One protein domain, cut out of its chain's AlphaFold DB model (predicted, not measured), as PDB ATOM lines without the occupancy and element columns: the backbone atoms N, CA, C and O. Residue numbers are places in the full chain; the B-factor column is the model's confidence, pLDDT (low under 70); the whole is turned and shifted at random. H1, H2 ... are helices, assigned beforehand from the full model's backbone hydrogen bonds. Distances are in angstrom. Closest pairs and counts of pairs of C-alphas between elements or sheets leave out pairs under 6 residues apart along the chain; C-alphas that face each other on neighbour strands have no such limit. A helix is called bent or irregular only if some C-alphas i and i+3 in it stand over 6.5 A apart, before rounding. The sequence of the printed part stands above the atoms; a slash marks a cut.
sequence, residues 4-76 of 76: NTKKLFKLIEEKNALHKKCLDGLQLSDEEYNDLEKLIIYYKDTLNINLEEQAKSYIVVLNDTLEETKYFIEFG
ATOM      1  N   ASN A   4      -2.457  13.378  24.790       86.94
ATOM      2  CA  ASN A   4      -1.827  14.567  24.222       86.94
ATOM      3  C   ASN A   4      -0.304  14.417  24.194       86.94
ATOM      4  O   ASN A   4       0.287  14.687  23.153       86.94
ATOM      5  N   THR A   5       0.301  13.854  25.242       85.69
ATOM      6  CA  THR A   5       1.731  13.511  25.274       85.69
ATOM      7  C   THR A   5       2.126  12.611  24.107       85.69
ATOM      8  O   THR A   5       3.075  12.907  23.387       85.69
ATOM      9  N   LYS A   6       1.341  11.563  23.820       88.06
ATOM     10  CA  LYS A   6       1.599  10.677  22.673       88.06
ATOM     11  C   LYS A   6       1.548  11.418  21.333       88.06
ATOM     12  O   LYS A   6       2.326  11.120  20.430       88.06
ATOM     13  N   LYS A   7       0.616  12.362  21.177       90.56
ATOM     14  CA  LYS A   7       0.505  13.170  19.952       90.56
ATOM     15  C   LYS A   7       1.662  14.153  19.821       90.56
ATOM     16  O   LYS A   7       2.203  14.276  18.729       90.56
ATOM     17  N   LEU A   8       2.040  14.809  20.915       89.50
ATOM     18  CA  LEU A   8       3.176  15.722  20.957       89.50
ATOM     19  C   LEU A   8       4.472  14.995  20.579       89.50
ATOM     20  O   LEU A   8       5.200  15.464  19.712       89.50
ATOM     21  N   PHE A   9       4.725  13.821  21.162       89.12
ATOM     22  CA  PHE A   9       5.926  13.037  20.864       89.12
ATOM     23  C   PHE A   9       5.966  12.629  19.396       89.12
ATOM     24  O   PHE A   9       6.965  12.868  18.731       89.12
ATOM     25  N   LYS A  10       4.845  12.149  18.848       89.50
ATOM     26  CA  LYS A  10       4.755  11.829  17.420       89.50
ATOM     27  C   LYS A  10       5.081  13.035  16.524       89.50
ATOM     28  O   LYS A  10       5.812  12.882  15.552       89.50
ATOM     29  N   LEU A  11       4.582  14.228  16.863       89.69
ATOM     30  CA  LEU A  11       4.901  15.453  16.121       89.69
ATOM     31  C   LEU A  11       6.395  15.790  16.178       89.69
ATOM     32  O   LEU A  11       6.942  16.268  15.191       89.69
ATOM     33  N   ILE A  12       7.056  15.539  17.310       86.56
ATOM     34  CA  ILE A  12       8.500  15.754  17.473       86.56
ATOM     35  C   ILE A  12       9.304  14.709  16.674       86.56
ATOM     36  O   ILE A  12      10.259  15.067  15.984       86.56
ATOM     37  N   GLU A  13       8.900  13.436  16.703       86.88
ATOM     38  CA  GLU A  13       9.529  12.349  15.935       86.88
ATOM     39  C   GLU A  13       9.494  12.603  14.424       86.88
ATOM     40  O   GLU A  13      10.485  12.377  13.729       86.88
ATOM     41  N   GLU A  14       8.363  13.095  13.911       86.00
ATOM     42  CA  GLU A  14       8.173  13.394  12.488       86.00
ATOM     43  C   GLU A  14       9.100  14.515  11.986       86.00
ATOM     44  O   GLU A  14       9.333  14.623  10.782       86.00
ATOM     45  N   LYS A  15       9.667  15.333  12.883       81.19
ATOM     46  CA  LYS A  15      10.590  16.416  12.510       81.19
ATOM     47  C   LYS A  15      12.020  15.934  12.278       81.19
ATOM     48  O   LYS A  15      12.691  16.488  11.411       81.19
ATOM     49  N   ASN A  16      12.507  14.942  13.031       77.25
ATOM     50  CA  ASN A  16      13.865  14.410  12.867       77.25
ATOM     51  C   ASN A  16      13.995  12.982  13.427       77.25
ATOM     52  O   ASN A  16      13.653  12.712  14.579       77.25
ATOM     53  N   ALA A  17      14.603  12.082  12.650       75.88
ATOM     54  CA  ALA A  17      14.879  10.703  13.053       75.88
ATOM     55  C   ALA A  17      15.764  10.576  14.313       75.88
ATOM     56  O   ALA A  17      15.703   9.559  15.004       75.88
ATOM     57  N   LEU A  18      16.579  11.586  14.634       77.00
ATOM     58  CA  LEU A  18      17.350  11.632  15.880       77.00
ATOM     59  C   LEU A  18      16.457  11.873  17.101       77.00
ATOM     60  O   LEU A  18      16.643  11.202  18.112       77.00
ATOM     61  N   HIS A  19      15.448  12.744  16.998       80.62
ATOM     62  CA  HIS A  19      14.495  12.946  18.093       80.62
ATOM     63  C   HIS A  19      13.700  11.680  18.384       80.62
ATOM     64  O   HIS A  19      13.446  11.392  19.546       80.62
ATOM     65  N   LYS A  20      13.399  10.877  17.356       79.31
ATOM     66  CA  LYS A  20      12.813   9.551  17.556       79.31
ATOM     67  C   LYS A  20      13.677   8.657  18.439       79.31
ATOM     68  O   LYS A  20      13.181   8.133  19.425       79.31
ATOM     69  N   LYS A  21      14.978   8.548  18.153       74.69
ATOM     70  CA  LYS A  21      15.898   7.766  18.998       74.69
ATOM     71  C   LYS A  21      15.963   8.293  20.434       74.69
ATOM     72  O   LYS A  21      16.038   7.496  21.362       74.69
ATOM     73  N   CYS A  22      15.934   9.614  20.619       76.94
ATOM     74  CA  CYS A  22      15.933  10.223  21.950       76.94
ATOM     75  C   CYS A  22      14.626   9.955  22.711       76.94
ATOM     76  O   CYS A  22      14.671   9.644  23.897       76.94
ATOM     77  N   LEU A  23      13.476  10.043  22.038       82.12
ATOM     78  CA  LEU A  23      12.163   9.771  22.629       82.12
ATOM     79  C   LEU A  23      11.968   8.282  22.939       82.12
ATOM     80  O   LEU A  23      11.427   7.959  23.991       82.12
ATOM     81  N   ASP A  24      12.471   7.386  22.085       78.25
ATOM     82  CA  ASP A  24      12.462   5.934  22.317       78.25
ATOM     83  C   ASP A  24      13.268   5.547  23.577       78.25
ATOM     84  O   ASP A  24      12.950   4.562  24.244       78.25
ATOM     85  N   GLY A  25      14.309   6.316  23.913       76.44
ATOM     86  CA  GLY A  25      15.124   6.129  25.118       76.44
ATOM     87  C   GLY A  25      14.603   6.852  26.363       76.44
ATOM     88  O   GLY A  25      15.169   6.680  27.444       76.44
ATOM     89  N   LEU A  26      13.554   7.666  26.234       80.81
ATOM     90  CA  LEU A  26      13.034   8.476  27.328       80.81
ATOM     91  C   LEU A  26      12.258   7.598  28.318       80.81
ATOM     92  O   LEU A  26      11.201   7.054  27.996       80.81
ATOM     93  N   GLN A  27      12.761   7.499  29.545       82.38
ATOM     94  CA  GLN A  27      12.076   6.827  30.645       82.38
ATOM     95  C   GLN A  27      11.559   7.868  31.631       82.38
ATOM     96  O   GLN A  27      12.317   8.376  32.449       82.38
ATOM     97  N   LEU A  28      10.269   8.184  31.525       82.88
ATOM     98  CA  LEU A  28       9.559   8.993  32.511       82.88
ATOM     99  C   LEU A  28       8.753   8.078  33.431       82.88
ATOM    100  O   LEU A  28       8.188   7.072  32.992       82.88
ATOM    101  N   SER A  29       8.675   8.454  34.699       89.44
ATOM    102  CA  SER A  29       7.721   7.907  35.654       89.44
ATOM    103  C   SER A  29       6.281   8.270  35.273       89.44
ATOM    104  O   SER A  29       6.014   9.184  34.485       89.44
ATOM    105  N   ASP A  30       5.315   7.562  35.858       88.38
ATOM    106  CA  ASP A  30       3.898   7.855  35.635       88.38
ATOM    107  C   ASP A  30       3.506   9.260  36.125       88.38
ATOM    108  O   ASP A  30       2.650   9.905  35.519       88.38
ATOM    109  N   GLU A  31       4.133   9.757  37.195       91.44
ATOM    110  CA  GLU A  31       3.921  11.118  37.702       91.44
ATOM    111  C   GLU A  31       4.393  12.164  36.687       91.44
ATOM    112  O   GLU A  31       3.616  13.035  36.295       91.44
ATOM    113  N   GLU A  32       5.603  12.002  36.152       88.19
ATOM    114  CA  GLU A  32       6.152  12.891  35.123       88.19
ATOM    115  C   GLU A  32       5.301  12.887  33.846       88.19
ATOM    116  O   GLU A  32       5.064  13.938  33.246       88.19
ATOM    117  N   TYR A  33       4.768  11.729  33.440       88.25
ATOM    118  CA  TYR A  33       3.832  11.667  32.316       88.25
ATOM    119  C   TYR A  33       2.522  12.413  32.583       88.25
ATOM    120  O   TYR A  33       1.978  13.034  31.664       88.25
ATOM    121  N   ASN A  34       1.998  12.331  33.807       90.25
ATOM    122  CA  ASN A  34       0.783  13.039  34.198       90.25
ATOM    123  C   ASN A  34       1.008  14.552  34.223       90.25
ATOM    124  O   ASN A  34       0.161  15.303  33.739       90.25
ATOM    125  N   ASP A  35       2.139  15.003  34.752       91.81
ATOM    126  CA  ASP A  35       2.462  16.425  34.819       91.81
ATOM    127  C   ASP A  35       2.731  17.015  33.436       91.81
ATOM    128  O   ASP A  35       2.217  18.090  33.120       91.81
ATOM    129  N   LEU A  36       3.410  16.273  32.558       90.75
ATOM    130  CA  LEU A  36       3.561  16.662  31.159       90.75
ATOM    131  C   LEU A  36       2.203  16.786  30.450       90.75
ATOM    132  O   LEU A  36       1.964  17.763  29.745       90.75
ATOM    133  N   GLU A  37       1.280  15.842  30.658       92.56
ATOM    134  CA  GLU A  37      -0.062  15.926  30.064       92.56
ATOM    135  C   GLU A  37      -0.828  17.157  30.576       92.56
ATOM    136  O   GLU A  37      -1.455  17.857  29.777       92.56
ATOM    137  N   LYS A  38      -0.746  17.472  31.877       94.06
ATOM    138  CA  LYS A  38      -1.358  18.687  32.446       94.06
ATOM    139  C   LYS A  38      -0.769  19.955  31.836       94.06
ATOM    140  O   LYS A  38      -1.528  20.869  31.523       94.06
ATOM    141  N   LEU A  39       0.550  20.012  31.640       92.62
ATOM    142  CA  LEU A  39       1.217  21.150  31.003       92.62
ATOM    143  C   LEU A  39       0.757  21.331  29.556       92.62
ATOM    144  O   LEU A  39       0.393  22.437  29.160       92.62
ATOM    145  N   ILE A  40       0.690  20.244  28.786       93.25
ATOM    146  CA  ILE A  40       0.212  20.279  27.399       93.25
ATOM    147  C   ILE A  40      -1.227  20.806  27.327       93.25
ATOM    148  O   ILE A  40      -1.543  21.641  26.474       93.25
ATOM    149  N   ILE A  41      -2.093  20.329  28.227       93.38
ATOM    150  CA  ILE A  41      -3.479  20.793  28.347       93.38
ATOM    151  C   ILE A  41      -3.509  22.273  28.726       93.38
ATOM    152  O   ILE A  41      -4.206  23.045  28.079       93.38
ATOM    153  N   TYR A  42      -2.719  22.694  29.714       95.00
ATOM    154  CA  TYR A  42      -2.643  24.088  30.141       95.00
ATOM    155  C   TYR A  42      -2.245  25.023  28.993       95.00
ATOM    156  O   TYR A  42      -2.911  26.033  28.773       95.00
ATOM    157  N   TYR A  43      -1.207  24.687  28.226       93.31
ATOM    158  CA  TYR A  43      -0.777  25.504  27.089       93.31
ATOM    159  C   TYR A  43      -1.829  25.563  25.987       93.31
ATOM    160  O   TYR A  43      -2.043  26.618  25.389       93.31
ATOM    161  N   LYS A  44      -2.521  24.451  25.752       92.12
ATOM    162  CA  LYS A  44      -3.583  24.388  24.759       92.12
ATOM    163  C   LYS A  44      -4.810  25.197  25.170       92.12
ATOM    164  O   LYS A  44      -5.297  25.990  24.375       92.12
ATOM    165  N   ASP A  45      -5.300  25.000  26.385       94.12
ATOM    166  CA  ASP A  45      -6.606  25.510  26.797       94.12
ATOM    167  C   ASP A  45      -6.504  26.926  27.384       94.12
ATOM    168  O   ASP A  45      -7.393  27.745  27.168       94.12
ATOM    169  N   THR A  46      -5.409  27.241  28.085       94.88
ATOM    170  CA  THR A  46      -5.208  28.558  28.717       94.88
ATOM    171  C   THR A  46      -4.504  29.537  27.789       94.88
ATOM    172  O   THR A  46      -4.882  30.703  27.725       94.88
ATOM    173  N   LEU A  47      -3.461  29.085  27.085       91.31
ATOM    174  CA  LEU A  47      -2.640  29.963  26.242       91.31
ATOM    175  C   LEU A  47      -2.997  29.878  24.754       91.31
ATOM    176  O   LEU A  47      -2.434  30.625  23.959       91.31
ATOM    177  N   ASN A  48      -3.932  28.997  24.379       93.19
ATOM    178  CA  ASN A  48      -4.332  28.750  22.992       93.19
ATOM    179  C   ASN A  48      -3.152  28.367  22.074       93.19
ATOM    180  O   ASN A  48      -3.163  28.663  20.882       93.19
ATOM    181  N   ILE A  49      -2.136  27.705  22.634       92.62
ATOM    182  CA  ILE A  49      -0.964  27.220  21.902       92.62
ATOM    183  C   ILE A  49      -1.231  25.769  21.514       92.62
ATOM    184  O   ILE A  49      -1.314  24.880  22.369       92.62
ATOM    185  N   ASN A  50      -1.383  25.506  20.221       92.25
ATOM    186  CA  ASN A  50      -1.727  24.174  19.740       92.25
ATOM    187  C   ASN A  50      -0.529  23.201  19.803       92.25
ATOM    188  O   ASN A  50       0.612  23.589  20.036       92.25
ATOM    189  N   LEU A  51      -0.780  21.905  19.593       91.88
ATOM    190  CA  LEU A  51       0.258  20.872  19.729       91.88
ATOM    191  C   LEU A  51       1.425  21.018  18.739       91.88
ATOM    192  O   LEU A  51       2.543  20.646  19.082       91.88
ATOM    193  N   GLU A  52       1.190  21.531  17.530       91.12
ATOM    194  CA  GLU A  52       2.265  21.752  16.555       91.12
ATOM    195  C   GLU A  52       3.158  22.920  16.969       91.12
ATOM    196  O   GLU A  52       4.381  22.833  16.852       91.12
ATOM    197  N   GLU A  53       2.555  23.989  17.492       89.69
ATOM    198  CA  GLU A  53       3.275  25.133  18.053       89.69
ATOM    199  C   GLU A  53       4.097  24.706  19.269       89.69
ATOM    200  O   GLU A  53       5.291  24.987  19.315       89.69
ATOM    201  N   GLN A  54       3.504  23.935  20.189       91.38
ATOM    202  CA  GLN A  54       4.220  23.363  21.332       91.38
ATOM    203  C   GLN A  54       5.404  22.494  20.879       91.38
ATOM    204  O   GLN A  54       6.524  22.697  21.341       91.38
ATOM    205  N   ALA A  55       5.195  21.564  19.937       88.69
ATOM    206  CA  ALA A  55       6.264  20.709  19.412       88.69
ATOM    207  C   ALA A  55       7.399  21.527  18.778       88.69
ATOM    208  O   ALA A  55       8.574  21.244  19.012       88.69
ATOM    209  N   LYS A  56       7.058  22.563  18.003       88.06
ATOM    210  CA  LYS A  56       8.043  23.465  17.400       88.06
ATOM    211  C   LYS A  56       8.832  24.218  18.469       88.06
ATOM    212  O   LYS A  56      10.055  24.258  18.378       88.06
ATOM    213  N   SER A  57       8.161  24.769  19.478       84.44
ATOM    214  CA  SER A  57       8.808  25.470  20.590       84.44
ATOM    215  C   SER A  57       9.762  24.564  21.366       84.44
ATOM    216  O   SER A  57      10.891  24.970  21.622       84.44
ATOM    217  N   TYR A  58       9.362  23.326  21.676       84.44
ATOM    218  CA  TYR A  58      10.240  22.371  22.357       84.44
ATOM    219  C   TYR A  58      11.503  22.055  21.552       84.44
ATOM    220  O   TYR A  58      12.590  22.003  22.120       84.44
ATOM    221  N   ILE A  59      11.380  21.880  20.233       81.81
ATOM    222  CA  ILE A  59      12.536  21.618  19.363       81.81
ATOM    223  C   ILE A  59      13.468  22.829  19.296       81.81
ATOM    224  O   ILE A  59      14.680  22.655  19.362       81.81
ATOM    225  N   VAL A  60      12.918  24.042  19.167       82.00
ATOM    226  CA  VAL A  60      13.717  25.278  19.122       82.00
ATOM    227  C   VAL A  60      14.523  25.430  20.407       82.00
ATOM    228  O   VAL A  60      15.742  25.491  20.335       82.00
ATOM    229  N   VAL A  61      13.876  25.356  21.576       79.62
ATOM    230  CA  VAL A  61      14.574  25.476  22.867       79.62
ATOM    231  C   VAL A  61      15.650  24.401  23.025       79.62
ATOM    232  O   VAL A  61      16.737  24.689  23.518       79.62
ATOM    233  N   LEU A  62      15.374  23.164  22.600       76.88
ATOM    234  CA  LEU A  62      16.354  22.083  22.676       76.88
ATOM    235  C   LEU A  62      17.588  22.363  21.805       76.88
ATOM    236  O   LEU A  62      18.707  22.125  22.252       76.88
ATOM    237  N   ASN A  63      17.398  22.881  20.589       74.81
ATOM    238  CA  ASN A  63      18.508  23.242  19.708       74.81
ATOM    239  C   ASN A  63      19.286  24.450  20.244       74.81
ATOM    240  O   ASN A  63      20.510  24.380  20.305       74.81
ATOM    241  N   ASP A  64      18.595  25.492  20.705       73.00
ATOM    242  CA  ASP A  64      19.226  26.696  21.260       73.00
ATOM    243  C   ASP A  64      20.059  26.342  22.505       73.00
ATOM    244  O   ASP A  64      21.222  26.722  22.614       73.00
ATOM    245  N   THR A  65      19.523  25.502  23.399       74.88
ATOM    246  CA  THR A  65      20.246  25.030  24.596       74.88
ATOM    247  C   THR A  65      21.495  24.222  24.222       74.88
ATOM    248  O   THR A  65      22.527  24.318  24.890       74.88
ATOM    249  N   LEU A  66      21.429  23.412  23.158       74.62
ATOM    250  CA  LEU A  66      22.581  22.657  22.656       74.62
ATOM    251  C   LEU A  66      23.651  23.581  22.069       74.62
ATOM    252  O   LEU A  66      24.836  23.361  22.320       74.62
ATOM    253  N   GLU A  67      23.249  24.600  21.310       70.50
ATOM    254  CA  GLU A  67      24.159  25.606  20.756       70.50
ATOM    255  C   GLU A  67      24.847  26.405  21.866       70.50
ATOM    256  O   GLU A  67      26.074  26.518  21.858       70.50
ATOM    257  N   GLU A  68      24.092  26.870  22.864       70.00
ATOM    258  CA  GLU A  68      24.629  27.571  24.035       70.00
ATOM    259  C   GLU A  68      25.598  26.690  24.834       70.00
ATOM    260  O   GLU A  68      26.701  27.120  25.179       70.00
ATOM    261  N   THR A  69      25.234  25.428  25.080       67.25
ATOM    262  CA  THR A  69      26.094  24.480  25.806       67.25
ATOM    263  C   THR A  69      27.382  24.197  25.034       67.25
ATOM    264  O   THR A  69      28.466  24.171  25.618       67.25
ATOM    265  N   LYS A  70      27.292  24.006  23.712       73.88
ATOM    266  CA  LYS A  70      28.463  23.806  22.854       73.88
ATOM    267  C   LYS A  70      29.372  25.035  22.869       73.88
ATOM    268  O   LYS A  70      30.580  24.881  23.030       73.88
ATOM    269  N   TYR A  71      28.797  26.229  22.744       74.00
ATOM    270  CA  TYR A  71      29.536  27.485  22.813       74.00
ATOM    271  C   TYR A  71      30.286  27.622  24.143       74.00
ATOM    272  O   TYR A  71      31.474  27.937  24.150       74.00
ATOM    273  N   PHE A  72      29.635  27.314  25.268       65.81
ATOM    274  CA  PHE A  72      30.283  27.350  26.579       65.81
ATOM    275  C   PHE A  72      31.447  26.352  26.692       65.81
ATOM    276  O   PHE A  72      32.482  26.687  27.244       65.81
ATOM    277  N   ILE A  73      31.325  25.142  26.137       69.19
ATOM    278  CA  ILE A  73      32.426  24.161  26.140       69.19
ATOM    279  C   ILE A  73      33.607  24.624  25.270       69.19
ATOM    280  O   ILE A  73      34.759  24.363  25.611       69.19
ATOM    281  N   GLU A  74      33.337  25.265  24.132       75.25
ATOM    282  CA  GLU A  74      34.374  25.672  23.175       75.25
ATOM    283  C   GLU A  74      35.096  26.970  23.577       75.25
ATOM    284  O   GLU A  74      36.241  27.174  23.167       75.25
ATOM    285  N   PHE A  75      34.455  27.837  24.369       75.81
ATOM    286  CA  PHE A  75      34.944  29.198  24.635       75.81
ATOM    287  C   PHE A  75      34.869  29.653  26.105       75.81
ATOM    288  O   PHE A  75      35.261  30.789  26.389       75.81
ATOM    289  N   GLY A  76      34.348  28.823  27.014       54.72
ATOM    290  CA  GLY A  76      34.155  29.119  28.443       54.72
ATOM    291  C   GLY A  76      35.221  28.554  29.372       54.72
ATOM    292  O   GLY A  76      36.000  27.667  28.956       54.72
TER     293      GLY A  76
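This is residues 4 to 76 of the 76 residues of a protein of Campylobacter jejuni (UniProt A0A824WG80). A small helical head has one long arm sticking out of it: H1 lies in the middle of the head, H2 folds back beside it as a short hairpin, H3 crosses it, and H4 starts in the head and runs far out, residues 60 to 76 standing free. The first part of H4 packs on H1 and on the end of H3, while H2 reaches neither H3 nor H4. The printed part has 73 residues with four named helices, in the order H1, H2, H3, H4, and no named strand; the class is all helix. The whole is only just loose, close to compact, with a radius of gyration of the C-alphas of 14.0 A, and its elongated outline spans 41 by 27 by 24 A, the arm making much of the length.

Begin at the first printed residue with H1, residues 4 to 13, the hub, which touches three other helices. Next along the printed part comes H2, residues 17 to 24, which touches H1; the closest C-alphas are those of Glu 13 and Lys 20, 4.6 A apart. H1 and H2 form a helical hairpin, running opposite ways at a shallow tilt of 34.8 degrees, only just short of steep. Go on to H3, residues 30 to 45, which is apart from H2 but touches H1. Look there at Thr 5 and Glu 37, whose C-alphas, the closest of H1 and H3, are 5.7 A apart; the two helices are about perpendicular, at 88 degrees. Last comes H4, residues 51 to 75, which touches H1 with its residues 51 to 59 alone. The closest C-alphas of H1 and H4 are those of Ile 12 and Ala 55, 5.8 A apart, and the helices run the same way at a steep tilt of 54 degrees. H3 touches H4 with residues 40 to 44 alone, and H4 touches H3 with residues 51 to 54 alone; the closest C-alphas are those of Lys 44 and Leu 51, 7.2 A apart. H3 and H4 run opposite ways at a steep tilt of 66 degrees. H2 and H4 are apart. The helix packing is mostly crossed, that is, most touching pairs are not at a shallow tilt. In the backbone of H1, H2, H3 and H4, every O i to N i+4 pair is within hydrogen-bond range.

Find C-alpha 4 at (-1.827, 14.567, 24.222); from there H1 runs 14.2 A to C-alpha 13 at (9.529, 12.349, 15.935). H2 runs from Ala 17 to Asp 24. Look for C-alpha 30 at (3.898, 7.855, 35.635), where H3 begins; it runs 22.4 A to Asp 45. H4, the longest helix with 25 residues, begins at Leu 51 and runs 36.0 A to C-alpha 75 at (34.944, 29.198, 24.635). None of the four helices is bent.

The two C-alphas farthest apart are those of Asp 45 and Phe 75, at 41.8 A, and the first and last printed C-alphas, those of Asn 4 and Gly 76, are 39.0 A apart. Without residues 60 to 76 the body has 56 residues, spans 31 by 25 by 13 A and has a radius of gyration of 11.3 A. The printed part has no cut and ends at Gly 76, the chain's last residue. The links H1 to H2, H2 to H3 and H3 to H4 are tight. In the B-factor column you will find a mean pLDDT of 83.9 for the printed part of this model; residues 69, 72, 73 and 76 are under 70.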